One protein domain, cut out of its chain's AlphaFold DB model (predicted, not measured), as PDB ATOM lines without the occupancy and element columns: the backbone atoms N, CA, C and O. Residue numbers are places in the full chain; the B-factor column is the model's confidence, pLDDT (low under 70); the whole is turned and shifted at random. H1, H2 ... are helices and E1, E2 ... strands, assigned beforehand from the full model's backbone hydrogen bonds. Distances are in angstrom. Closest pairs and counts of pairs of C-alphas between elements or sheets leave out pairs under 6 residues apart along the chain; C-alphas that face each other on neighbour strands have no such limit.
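What this domain is: This is residues 80 to 157 of the 176 residues of an uncharacterized protein of Aegilops tauschii subsp. strangulata (UniProt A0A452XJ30). The longest helix, H2, runs through the middle of a small rounded helical body; H1 folds back loosely alongside it, while H3 and H4 cross it about perpendicular. The short strand hairpin E1 and E2 lies away from H2, by the first residues of H3 and the last residues of H4. The 78 printed residues hold four named helices and two named strands, in the order H1, H2, H3, H4, E1, E2; the sheet, E1 - E2, is antiparallel, and the class is mostly helix. The whole is compact, with a radius of gyration of the C-alphas of 11.5 A and spans of 31 by 28 by 24 A.

How they stand to each other: Begin with H1, residues 80 to 92, and go on to H2, residues 98 to 113. They are close but not clearly touching, at a shallow tilt of 19 degrees, opposite ways; their closest C-alphas, of Val 89 and Phe 103, are 7.2 A apart. H2 has a kink of 26 degrees near residue 107. Next comes H3, residues 121 to 128, which touches H2 about perpendicular, at 78 degrees; look at Tyr 109 and Leu 127, their closest C-alphas, 5.7 A apart. H4, residues 136 to 144, touches H2 at residues 99 to 103 alone, about perpendicular at 81 degrees, with Val 102 and His 138 the closest C-alphas at 6.3 A. H4 is near H1 and near H3, with 8 pairs of C-alphas within 10 A in each case. E1, residues 149 to 151, and E2, residues 154 to 156, form an antiparallel hairpin; find N 149 and O 156 at 2.9 A and N 156 and O 149 at 2.8 A, within hydrogen-bond range. Residues 118 to 119 pair antiparallel with residues 155 to 156 of E2. The closest C-alphas of H4 and E1 are those of Met 143 and Val 149, at 6.0 A. In H1, H3 and H4 every O i to N i+4 pair is within hydrogen-bond range; in H2, 6 of 12 are.

Where its parts are: Find C-alpha 80 at (9.432, 13.933, -13.414); from there H1 runs 18.4 A to C-alpha 92. H2 runs 23.1 A, from C-alpha 98 at (-9.167, 10.048, 3.136) to C-alpha 113. H3 is 10.5 A long and H4 12.2 A. E1 measures 6.3 A and E2 6.5 A, ending at C-alpha 156, (-2.785, 0.925, -17.699).

The domain as a whole: The two C-alphas farthest apart, of Gln 97 and His 153, are 31.4 A apart. The printed part has no cut, and no link is long. Its mean pLDDT is 72.5; look for values under 70 at residues 92 to 100, 115 to 118, 146 and 149 to 157.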
ATOM      1  N   ASP A  80      10.444  13.168 -12.687       85.25
ATOM      2  CA  ASP A  80       9.432  13.933 -13.414       85.25
ATOM      3  C   ASP A  80       8.059  13.302 -13.242       85.25
ATOM      4  O   ASP A  80       7.069  14.001 -13.022       85.25
ATOM      5  N   TYR A  81       8.011  11.976 -13.248       82.62
ATOM      6  CA  TYR A  81       6.799  11.233 -12.979       82.62
ATOM      7  C   TYR A  81       6.256  11.506 -11.562       82.62
ATOM      8  O   TYR A  81       5.068  11.800 -11.402       82.62
ATOM      9  N   LEU A  82       7.118  11.522 -10.542       81.50
ATOM     10  CA  LEU A  82       6.736  11.871  -9.168       81.50
ATOM     11  C   LEU A  82       6.211  13.311  -9.073       81.50
ATOM     12  O   LEU A  82       5.137  13.535  -8.518       81.50
ATOM     13  N   LYS A  83       6.870  14.285  -9.713       82.56
ATOM     14  CA  LYS A  83       6.369  15.676  -9.775       82.56
ATOM     15  C   LYS A  83       5.011  15.786 -10.466       82.56
ATOM     16  O   LYS A  83       4.170  16.614 -10.088       82.56
ATOM     17  N   GLN A  84       4.789  14.991 -11.514       76.69
ATOM     18  CA  GLN A  84       3.510  14.940 -12.217       76.69
ATOM     19  C   GLN A  84       2.416  14.398 -11.299       76.69
ATOM     20  O   GLN A  84       1.319  14.966 -11.250       76.69
ATOM     21  N   MET A  85       2.739  13.346 -10.547       77.19
ATOM     22  CA  MET A  85       1.860  12.748  -9.557       77.19
ATOM     23  C   MET A  85       1.530  13.743  -8.449       77.19
ATOM     24  O   MET A  85       0.354  14.036  -8.261       77.19
ATOM     25  N   GLU A  86       2.516  14.368  -7.807       78.88
ATOM     26  CA  GLU A  86       2.297  15.414  -6.797       78.88
ATOM     27  C   GLU A  86       1.389  16.537  -7.312       78.88
ATOM     28  O   GLU A  86       0.459  16.979  -6.631       78.88
ATOM     29  N   SER A  87       1.613  16.978  -8.552       76.81
ATOM     30  CA  SER A  87       0.782  17.998  -9.194       76.81
ATOM     31  C   SER A  87      -0.657  17.517  -9.408       76.81
ATOM     32  O   SER A  87      -1.595  18.301  -9.242       76.81
ATOM     33  N   ALA A  88      -0.854  16.245  -9.763       73.50
ATOM     34  CA  ALA A  88      -2.170  15.625  -9.881       73.50
ATOM     35  C   ALA A  88      -2.868  15.492  -8.519       73.50
ATOM     36  O   ALA A  88      -4.033  15.877  -8.403       73.50
ATOM     37  N   VAL A  89      -2.143  15.063  -7.482       73.81
ATOM     38  CA  VAL A  89      -2.629  15.005  -6.095       73.81
ATOM     39  C   VAL A  89      -3.050  16.388  -5.610       73.81
ATOM     40  O   VAL A  89      -4.117  16.563  -5.031       73.81
ATOM     41  N   ARG A  90      -2.250  17.423  -5.878       75.44
ATOM     42  CA  ARG A  90      -2.585  18.794  -5.474       75.44
ATOM     43  C   ARG A  90      -3.876  19.291  -6.128       75.44
ATOM     44  O   ARG A  90      -4.645  19.993  -5.480       75.44
ATOM     45  N   ARG A  91      -4.135  18.914  -7.386       70.94
ATOM     46  CA  ARG A  91      -5.401  19.229  -8.074       70.94
ATOM     47  C   ARG A  91      -6.587  18.434  -7.516       70.94
ATOM     48  O   ARG A  91      -7.701  18.948  -7.528       70.94
ATOM     49  N   SER A  92      -6.366  17.214  -7.023       66.12
ATOM     50  CA  SER A  92      -7.423  16.360  -6.463       66.12
ATOM     51  C   SER A  92      -7.734  16.646  -4.985       66.12
ATOM     52  O   SER A  92      -8.865  16.417  -4.551       66.12
ATOM     53  N   LYS A  93      -6.788  17.223  -4.223       62.19
ATOM     54  CA  LYS A  93      -6.892  17.555  -2.783       62.19
ATOM     55  C   LYS A  93      -7.994  18.558  -2.397       62.19
ATOM     56  O   LYS A  93      -8.175  18.832  -1.218       62.19
ATOM     57  N   GLY A  94      -8.791  19.054  -3.341       54.84
ATOM     58  CA  GLY A  94      -9.930  19.930  -3.060       54.84
ATOM     59  C   GLY A  94     -11.170  19.252  -2.457       54.84
ATOM     60  O   GLY A  94     -12.156  19.958  -2.260       54.84
ATOM     61  N   LYS A  95     -11.193  17.923  -2.218       54.12
ATOM     62  CA  LYS A  95     -12.457  17.231  -1.882       54.12
ATOM     63  C   LYS A  95     -12.532  16.256  -0.698       54.12
ATOM     64  O   LYS A  95     -13.665  16.074  -0.295       54.12
ATOM     65  N   ASN A  96     -11.478  15.656  -0.122       53.97
ATOM     66  CA  ASN A  96     -11.579  14.817   1.106       53.97
ATOM     67  C   ASN A  96     -10.192  14.369   1.627       53.97
ATOM     68  O   ASN A  96      -9.314  14.063   0.821       53.97
ATOM     69  N   GLN A  97     -10.011  14.270   2.953       55.91
ATOM     70  CA  GLN A  97      -8.746  13.887   3.616       55.91
ATOM     71  C   GLN A  97      -8.359  12.410   3.381       55.91
ATOM     72  O   GLN A  97      -7.219  12.140   3.009       55.91
ATOM     73  N   ASP A  98      -9.330  11.488   3.441       55.50
ATOM     74  CA  ASP A  98      -9.167  10.048   3.136       55.50
ATOM     75  C   ASP A  98      -8.612   9.769   1.727       55.50
ATOM     76  O   ASP A  98      -8.128   8.684   1.425       55.50
ATOM     77  N   CYS A  99      -8.722  10.738   0.814       58.16
ATOM     78  CA  CYS A  99      -8.317  10.577  -0.580       58.16
ATOM     79  C   CYS A  99      -6.832  10.882  -0.805       58.16
ATOM     80  O   CYS A  99      -6.357  10.684  -1.918       58.16
ATOM     81  N   SER A 100      -6.103  11.385   0.200       67.25
ATOM     82  CA  SER A 100      -4.664  11.655   0.074       67.25
ATOM     83  C   SER A 100      -3.819  10.389   0.257       67.25
ATOM     84  O   SER A 100      -2.816  10.234  -0.433       67.25
ATOM     85  N   GLU A 101      -4.235   9.478   1.140       78.81
ATOM     86  CA  GLU A 101      -3.447   8.299   1.538       78.81
ATOM     87  C   GLU A 101      -3.287   7.286   0.397       78.81
ATOM     88  O   GLU A 101      -2.222   6.699   0.234       78.81
ATOM     89  N   VAL A 102      -4.296   7.148  -0.477       81.81
ATOM     90  CA  VAL A 102      -4.203   6.269  -1.659       81.81
ATOM     91  C   VAL A 102      -3.035   6.646  -2.574       81.81
ATOM     92  O   VAL A 102      -2.427   5.764  -3.177       81.81
ATOM     93  N   PHE A 103      -2.694   7.933  -2.680       81.12
ATOM     94  CA  PHE A 103      -1.565   8.362  -3.503       81.12
ATOM     95  C   PHE A 103      -0.232   7.932  -2.888       81.12
ATOM     96  O   PHE A 103       0.649   7.479  -3.614       81.12
ATOM     97  N   GLU A 104      -0.118   7.986  -1.561       83.19
ATOM     98  CA  GLU A 104       1.054   7.488  -0.833       83.19
ATOM     99  C   GLU A 104       1.167   5.966  -0.946       83.19
ATOM    100  O   GLU A 104       2.253   5.432  -1.170       83.19
ATOM    101  N   TRP A 105       0.047   5.241  -0.861       86.81
ATOM    102  CA  TRP A 105       0.034   3.791  -1.069       86.81
ATOM    103  C   TRP A 105       0.445   3.430  -2.492       86.81
ATOM    104  O   TRP A 105       1.207   2.489  -2.712       86.81
ATOM    105  N   PHE A 106      -0.035   4.190  -3.469       83.25
ATOM    106  CA  PHE A 106       0.325   3.996  -4.860       83.25
ATOM    107  C   PHE A 106       1.830   4.223  -5.083       83.25
ATOM    108  O   PHE A 106       2.502   3.378  -5.677       83.25
ATOM    109  N   GLU A 107       2.388   5.302  -4.539       83.00
ATOM    110  CA  GLU A 107       3.823   5.584  -4.610       83.00
ATOM    111  C   GLU A 107       4.671   4.514  -3.916       83.00
ATOM    112  O   GLU A 107       5.695   4.091  -4.449       83.00
ATOM    113  N   LYS A 108       4.238   4.046  -2.744       84.81
ATOM    114  CA  LYS A 108       5.019   3.149  -1.889       84.81
ATOM    115  C   LYS A 108       4.897   1.674  -2.261       84.81
ATOM    116  O   LYS A 108       5.867   0.935  -2.119       84.81
ATOM    117  N   TYR A 109       3.723   1.230  -2.695       84.88
ATOM    118  CA  TYR A 109       3.440  -0.188  -2.934       84.88
ATOM    119  C   TYR A 109       3.286  -0.512  -4.417       84.88
ATOM    120  O   TYR A 109       3.709  -1.587  -4.837       84.88
ATOM    121  N   VAL A 110       2.739   0.398  -5.231       82.00
ATOM    122  CA  VAL A 110       2.480   0.122  -6.654       82.00
ATOM    123  C   VAL A 110       3.697   0.444  -7.520       82.00
ATOM    124  O   VAL A 110       4.110  -0.408  -8.305       82.00
ATOM    125  N   LEU A 111       4.325   1.617  -7.362       79.50
ATOM    126  CA  LEU A 111       5.499   1.987  -8.177       79.50
ATOM    127  C   LEU A 111       6.701   1.044  -8.005       79.50
ATOM    128  O   LEU A 111       7.291   0.671  -9.017       79.50
ATOM    129  N   PRO A 112       7.070   0.614  -6.782       77.12
ATOM    130  CA  PRO A 112       8.207  -0.280  -6.579       77.12
ATOM    131  C   PRO A 112       7.960  -1.695  -7.085       77.12
ATOM    132  O   PRO A 112       8.903  -2.363  -7.504       77.12
ATOM    133  N   SER A 113       6.709  -2.149  -6.990       78.75
ATOM    134  CA  SER A 113       6.324  -3.530  -7.282       78.75
ATOM    135  C   SER A 113       6.010  -3.736  -8.757       78.75
ATOM    136  O   SER A 113       6.195  -4.839  -9.264       78.75
ATOM    137  N   LYS A 114       5.564  -2.684  -9.463       77.50
ATOM    138  CA  LYS A 114       5.152  -2.780 -10.861       77.50
ATOM    139  C   LYS A 114       5.961  -1.874 -11.783       77.50
ATOM    140  O   LYS A 114       5.672  -0.687 -11.957       77.50
ATOM    141  N   LEU A 115       6.951  -2.486 -12.425       67.62
ATOM    142  CA  LEU A 115       7.777  -1.858 -13.458       67.62
ATOM    143  C   LEU A 115       7.162  -1.954 -14.863       67.62
ATOM    144  O   LEU A 115       7.581  -1.216 -15.750       67.62
ATOM    145  N   ASP A 116       6.180  -2.837 -15.069       65.38
ATOM    146  CA  ASP A 116       5.525  -2.991 -16.370       65.38
ATOM    147  C   ASP A 116       4.510  -1.881 -16.662       65.38
ATOM    148  O   ASP A 116       3.978  -1.216 -15.770       65.38
ATOM    149  N   VAL A 117       4.199  -1.752 -17.952       64.25
ATOM    150  CA  VAL A 117       3.299  -0.744 -18.529       64.25
ATOM    151  C   VAL A 117       1.830  -0.894 -18.111       64.25
ATOM    152  O   VAL A 117       1.062   0.060 -18.216       64.25
ATOM    153  N   SER A 118       1.409  -2.071 -17.644       66.44
ATOM    154  CA  SER A 118       0.018  -2.367 -17.281       66.44
ATOM    155  C   SER A 118      -0.072  -3.143 -15.976       66.44
ATOM    156  O   SER A 118       0.777  -3.985 -15.696       66.44
ATOM    157  N   ILE A 119      -1.127  -2.889 -15.207       72.12
ATOM    158  CA  ILE A 119      -1.457  -3.603 -13.976       72.12
ATOM    159  C   ILE A 119      -2.892  -4.124 -14.071       72.12
ATOM    160  O   ILE A 119      -3.786  -3.433 -14.562       72.12
ATOM    161  N   ASP A 120      -3.137  -5.351 -13.628       71.69
ATOM    162  CA  ASP A 120      -4.516  -5.828 -13.545       71.69
ATOM    163  C   ASP A 120      -5.269  -5.141 -12.390       71.69
ATOM    164  O   ASP A 120      -4.664  -4.684 -11.418       71.69
ATOM    165  N   HIS A 121      -6.600  -5.070 -12.472       74.62
ATOM    166  CA  HIS A 121      -7.420  -4.506 -11.399       74.62
ATOM    167  C   HIS A 121      -7.240  -5.266 -10.077       74.62
ATOM    168  O   HIS A 121      -7.121  -4.642  -9.022       74.62
ATOM    169  N   LEU A 122      -7.194  -6.603 -10.105       78.25
ATOM    170  CA  LEU A 122      -7.003  -7.422  -8.906       78.25
ATOM    171  C   LEU A 122      -5.608  -7.217  -8.312       78.25
ATOM    172  O   LEU A 122      -5.460  -7.107  -7.095       78.25
ATOM    173  N   GLU A 123      -4.592  -7.119  -9.170       80.00
ATOM    174  CA  GLU A 123      -3.212  -6.850  -8.763       80.00
ATOM    175  C   GLU A 123      -3.085  -5.456  -8.131       80.00
ATOM    176  O   GLU A 123      -2.512  -5.313  -7.050       80.00
ATOM    177  N   LEU A 124      -3.696  -4.435  -8.740       81.25
ATOM    178  CA  LEU A 124      -3.734  -3.078  -8.199       81.25
ATOM    179  C   LEU A 124      -4.438  -3.028  -6.840       81.25
ATOM    180  O   LEU A 124      -3.902  -2.430  -5.906       81.25
ATOM    181  N   CYS A 125      -5.604  -3.670  -6.709       81.62
ATOM    182  CA  CYS A 125      -6.301  -3.782  -5.427       81.62
ATOM    183  C   CYS A 125      -5.404  -4.432  -4.373       81.62
ATOM    184  O   CYS A 125      -5.295  -3.915  -3.263       81.62
ATOM    185  N   SER A 126      -4.737  -5.533  -4.725       84.81
ATOM    186  CA  SER A 126      -3.844  -6.264  -3.823       84.81
ATOM    187  C   SER A 126      -2.698  -5.379  -3.322       84.81
ATOM    188  O   SER A 126      -2.464  -5.284  -2.117       84.81
ATOM    189  N   LEU A 127      -2.032  -4.644  -4.216       85.31
ATOM    190  CA  LEU A 127      -0.940  -3.741  -3.842       85.31
ATOM    191  C   LEU A 127      -1.421  -2.566  -2.985       85.31
ATOM    192  O   LEU A 127      -0.803  -2.266  -1.966       85.31
ATOM    193  N   LEU A 128      -2.541  -1.934  -3.340       84.62
ATOM    194  CA  LEU A 128      -3.116  -0.851  -2.533       84.62
ATOM    195  C   LEU A 128      -3.578  -1.345  -1.154       84.62
ATOM    196  O   LEU A 128      -3.478  -0.600  -0.180       84.62
ATOM    197  N   SER A 129      -4.005  -2.609  -1.055       85.12
ATOM    198  CA  SER A 129      -4.435  -3.226   0.206       85.12
ATOM    199  C   SER A 129      -3.309  -3.350   1.241       85.12
ATOM    200  O   SER A 129      -3.578  -3.505   2.428       85.12
ATOM    201  N   HIS A 130      -2.043  -3.229   0.824       83.12
ATOM    202  CA  HIS A 130      -0.905  -3.183   1.748       83.12
ATOM    203  C   HIS A 130      -0.842  -1.876   2.554       83.12
ATOM    204  O   HIS A 130      -0.195  -1.839   3.602       83.12
ATOM    205  N   GLY A 131      -1.472  -0.804   2.067       74.69
ATOM    206  CA  GLY A 131      -1.542   0.487   2.753       74.69
ATOM    207  C   GLY A 131      -2.796   0.678   3.608       74.69
ATOM    208  O   GLY A 131      -2.762   1.449   4.563       74.69
ATOM    209  N   GLY A 132      -3.884  -0.033   3.299       79.94
ATOM    210  CA  GLY A 132      -5.170   0.073   3.991       79.94
ATOM    211  C   GLY A 132      -6.306  -0.591   3.210       79.94
ATOM    212  O   GLY A 132      -6.064  -1.294   2.239       79.94
ATOM    213  N   ASP A 133      -7.562  -0.367   3.607       78.69
ATOM    214  CA  ASP A 133      -8.737  -0.922   2.913       78.69
ATOM    215  C   ASP A 133      -8.929  -0.272   1.527       78.69
ATOM    216  O   ASP A 133      -9.537   0.800   1.379       78.69
ATOM    217  N   ALA A 134      -8.357  -0.900   0.498       73.88
ATOM    218  CA  ALA A 134      -8.455  -0.461  -0.884       73.88
ATOM    219  C   ALA A 134      -9.865  -0.730  -1.431       73.88
ATOM    220  O   ALA A 134     -10.291  -1.868  -1.586       73.88
ATOM    221  N   ARG A 135     -10.587   0.345  -1.759       77.75
ATOM    222  CA  ARG A 135     -11.950   0.308  -2.302       77.75
ATOM    223  C   ARG A 135     -11.975   0.877  -3.715       77.75
ATOM    224  O   ARG A 135     -11.143   1.717  -4.051       77.75
ATOM    225  N   ASP A 136     -13.001   0.558  -4.496       78.56
ATOM    226  CA  ASP A 136     -13.166   1.070  -5.869       78.56
ATOM    227  C   ASP A 136     -13.169   2.606  -5.953       78.56
ATOM    228  O   ASP A 136     -12.727   3.199  -6.941       78.56
ATOM    229  N   LYS A 137     -13.590   3.284  -4.874       77.19
ATOM    230  CA  LYS A 137     -13.495   4.747  -4.760       77.19
ATOM    231  C   LYS A 137     -12.046   5.247  -4.864       77.19
ATOM    232  O   LYS A 137     -11.812   6.296  -5.454       77.19
ATOM    233  N   HIS A 138     -11.079   4.499  -4.332       79.69
ATOM    234  CA  HIS A 138      -9.649   4.815  -4.372       79.69
ATOM    235  C   HIS A 138      -9.093   4.668  -5.794       79.69
ATOM    236  O   HIS A 138      -8.372   5.543  -6.267       79.69
ATOM    237  N   ILE A 139      -9.511   3.631  -6.520       79.69
ATOM    238  CA  ILE A 139      -9.139   3.427  -7.928       79.69
ATOM    239  C   ILE A 139      -9.730   4.538  -8.797       79.69
ATOM    240  O   ILE A 139      -9.021   5.158  -9.587       79.69
ATOM    241  N   THR A 140     -11.003   4.865  -8.579       77.75
ATOM    242  CA  THR A 140     -11.682   5.967  -9.273       77.75
ATOM    243  C   THR A 140     -10.972   7.305  -9.038       77.75
ATOM    244  O   THR A 140     -10.852   8.115  -9.953       77.75
ATOM    245  N   LEU A 141     -10.449   7.544  -7.831       78.06
ATOM    246  CA  LEU A 141      -9.657   8.739  -7.525       78.06
ATOM    247  C   LEU A 141      -8.334   8.774  -8.294       78.06
ATOM    248  O   LEU A 141      -7.995   9.816  -8.853       78.06
ATOM    249  N   LEU A 142      -7.616   7.652  -8.360       76.94
ATOM    250  CA  LEU A 142      -6.385   7.541  -9.144       76.94
ATOM    251  C   LEU A 142      -6.656   7.740 -10.648       76.94
ATOM    252  O   LEU A 142      -5.891   8.431 -11.319       76.94
ATOM    253  N   MET A 143      -7.773   7.219 -11.167       75.94
ATOM    254  CA  MET A 143      -8.218   7.461 -12.547       75.94
ATOM    255  C   MET A 143      -8.557   8.934 -12.794       75.94
ATOM    256  O   MET A 143      -8.078   9.525 -13.758       75.94
ATOM    257  N   ASN A 144      -9.317   9.565 -11.898       71.88
ATOM    258  CA  ASN A 144      -9.684  10.981 -12.010       71.88
ATOM    259  C   ASN A 144      -8.475  11.919 -11.874       71.88
ATOM    260  O   ASN A 144      -8.457  12.998 -12.463       71.88
ATOM    261  N   ALA A 145      -7.452  11.515 -11.119       70.69
ATOM    262  CA  ALA A 145      -6.170  12.213 -11.056       70.69
ATOM    263  C   ALA A 145      -5.332  12.035 -12.340       70.69
ATOM    264  O   ALA A 145      -4.329  12.726 -12.522       70.69
ATOM    265  N   GLY A 146      -5.744  11.131 -13.234       68.94
ATOM    266  CA  GLY A 146      -5.031  10.768 -14.454       68.94
ATOM    267  C   GLY A 146      -3.897   9.772 -14.225       68.94
ATOM    268  O   GLY A 146      -3.143   9.502 -15.146       68.94
ATOM    269  N   LEU A 147      -3.728   9.203 -13.033       71.38
ATOM    270  CA  LEU A 147      -2.633   8.258 -12.769       71.38
ATOM    271  C   LEU A 147      -2.897   6.874 -13.381       71.38
ATOM    272  O   LEU A 147      -1.953   6.128 -13.642       71.38
ATOM    273  N   LEU A 148      -4.165   6.556 -13.652       70.81
ATOM    274  CA  LEU A 148      -4.618   5.294 -14.235       70.81
ATOM    275  C   LEU A 148      -5.530   5.537 -15.443       70.81
ATOM    276  O   LEU A 148      -6.322   6.480 -15.443       70.81
ATOM    277  N   VAL A 149      -5.481   4.641 -16.430       62.31
ATOM    278  CA  VAL A 149      -6.457   4.560 -17.532       62.31
ATOM    279  C   VAL A 149      -7.011   3.154 -17.588       62.31
ATOM    280  O   VAL A 149      -6.257   2.190 -17.695       62.31
ATOM    281  N   SER A 150      -8.336   3.031 -17.569       56.16
ATOM    282  CA  SER A 150      -8.987   1.755 -17.853       56.16
ATOM    283  C   SER A 150      -8.966   1.511 -19.359       56.16
ATOM    284  O   SER A 150      -9.461   2.336 -20.128       56.16
ATOM    285  N   ILE A 151      -8.431   0.371 -19.780       53.34
ATOM    286  CA  ILE A 151      -8.603  -0.164 -21.134       53.34
ATOM    287  C   ILE A 151      -9.500  -1.398 -21.075       53.34
ATOM    288  O   ILE A 151      -9.625  -2.034 -20.034       53.34
ATOM    289  N   PHE A 152     -10.125  -1.751 -22.198       41.50
ATOM    290  CA  PHE A 152     -11.122  -2.828 -22.305       41.50
ATOM    291  C   PHE A 152     -10.656  -4.230 -21.833       41.50
ATOM    292  O   PHE A 152     -11.477  -5.140 -21.822       41.50
ATOM    293  N   HIS A 153      -9.383  -4.428 -21.455       44.41
ATOM    294  CA  HIS A 153      -8.821  -5.683 -20.922       44.41
ATOM    295  C   HIS A 153      -7.820  -5.489 -19.746       44.41
ATOM    296  O   HIS A 153      -7.047  -6.396 -19.457       44.41
ATOM    297  N   GLY A 154      -7.791  -4.331 -19.066       48.34
ATOM    298  CA  GLY A 154      -6.889  -4.096 -17.919       48.34
ATOM    299  C   GLY A 154      -6.777  -2.625 -17.489       48.34
ATOM    300  O   GLY A 154      -7.383  -1.746 -18.103       48.34
ATOM    301  N   ILE A 155      -5.993  -2.324 -16.448       51.94
ATOM    302  CA  ILE A 155      -5.680  -0.943 -16.047       51.94
ATOM    303  C   ILE A 155      -4.258  -0.610 -16.515       51.94
ATOM    304  O   ILE A 155      -3.274  -1.212 -16.096       51.94
ATOM    305  N   ILE A 156      -4.108   0.378 -17.394       53.59
ATOM    306  CA  ILE A 156      -2.785   0.925 -17.699       53.59
ATOM    307  C   ILE A 156      -2.418   1.894 -16.586       53.59
ATOM    308  O   ILE A 156      -3.167   2.824 -16.265       53.59
ATOM    309  N   VAL A 157      -1.232   1.695 -16.020       50.28
ATOM    310  CA  VAL A 157      -0.621   2.672 -15.129       50.28
ATOM    311  C   VAL A 157      -0.038   3.778 -16.001       50.28
ATOM    312  O   VAL A 157       1.154   3.767 -16.270       50.28
TER     313      VAL A 157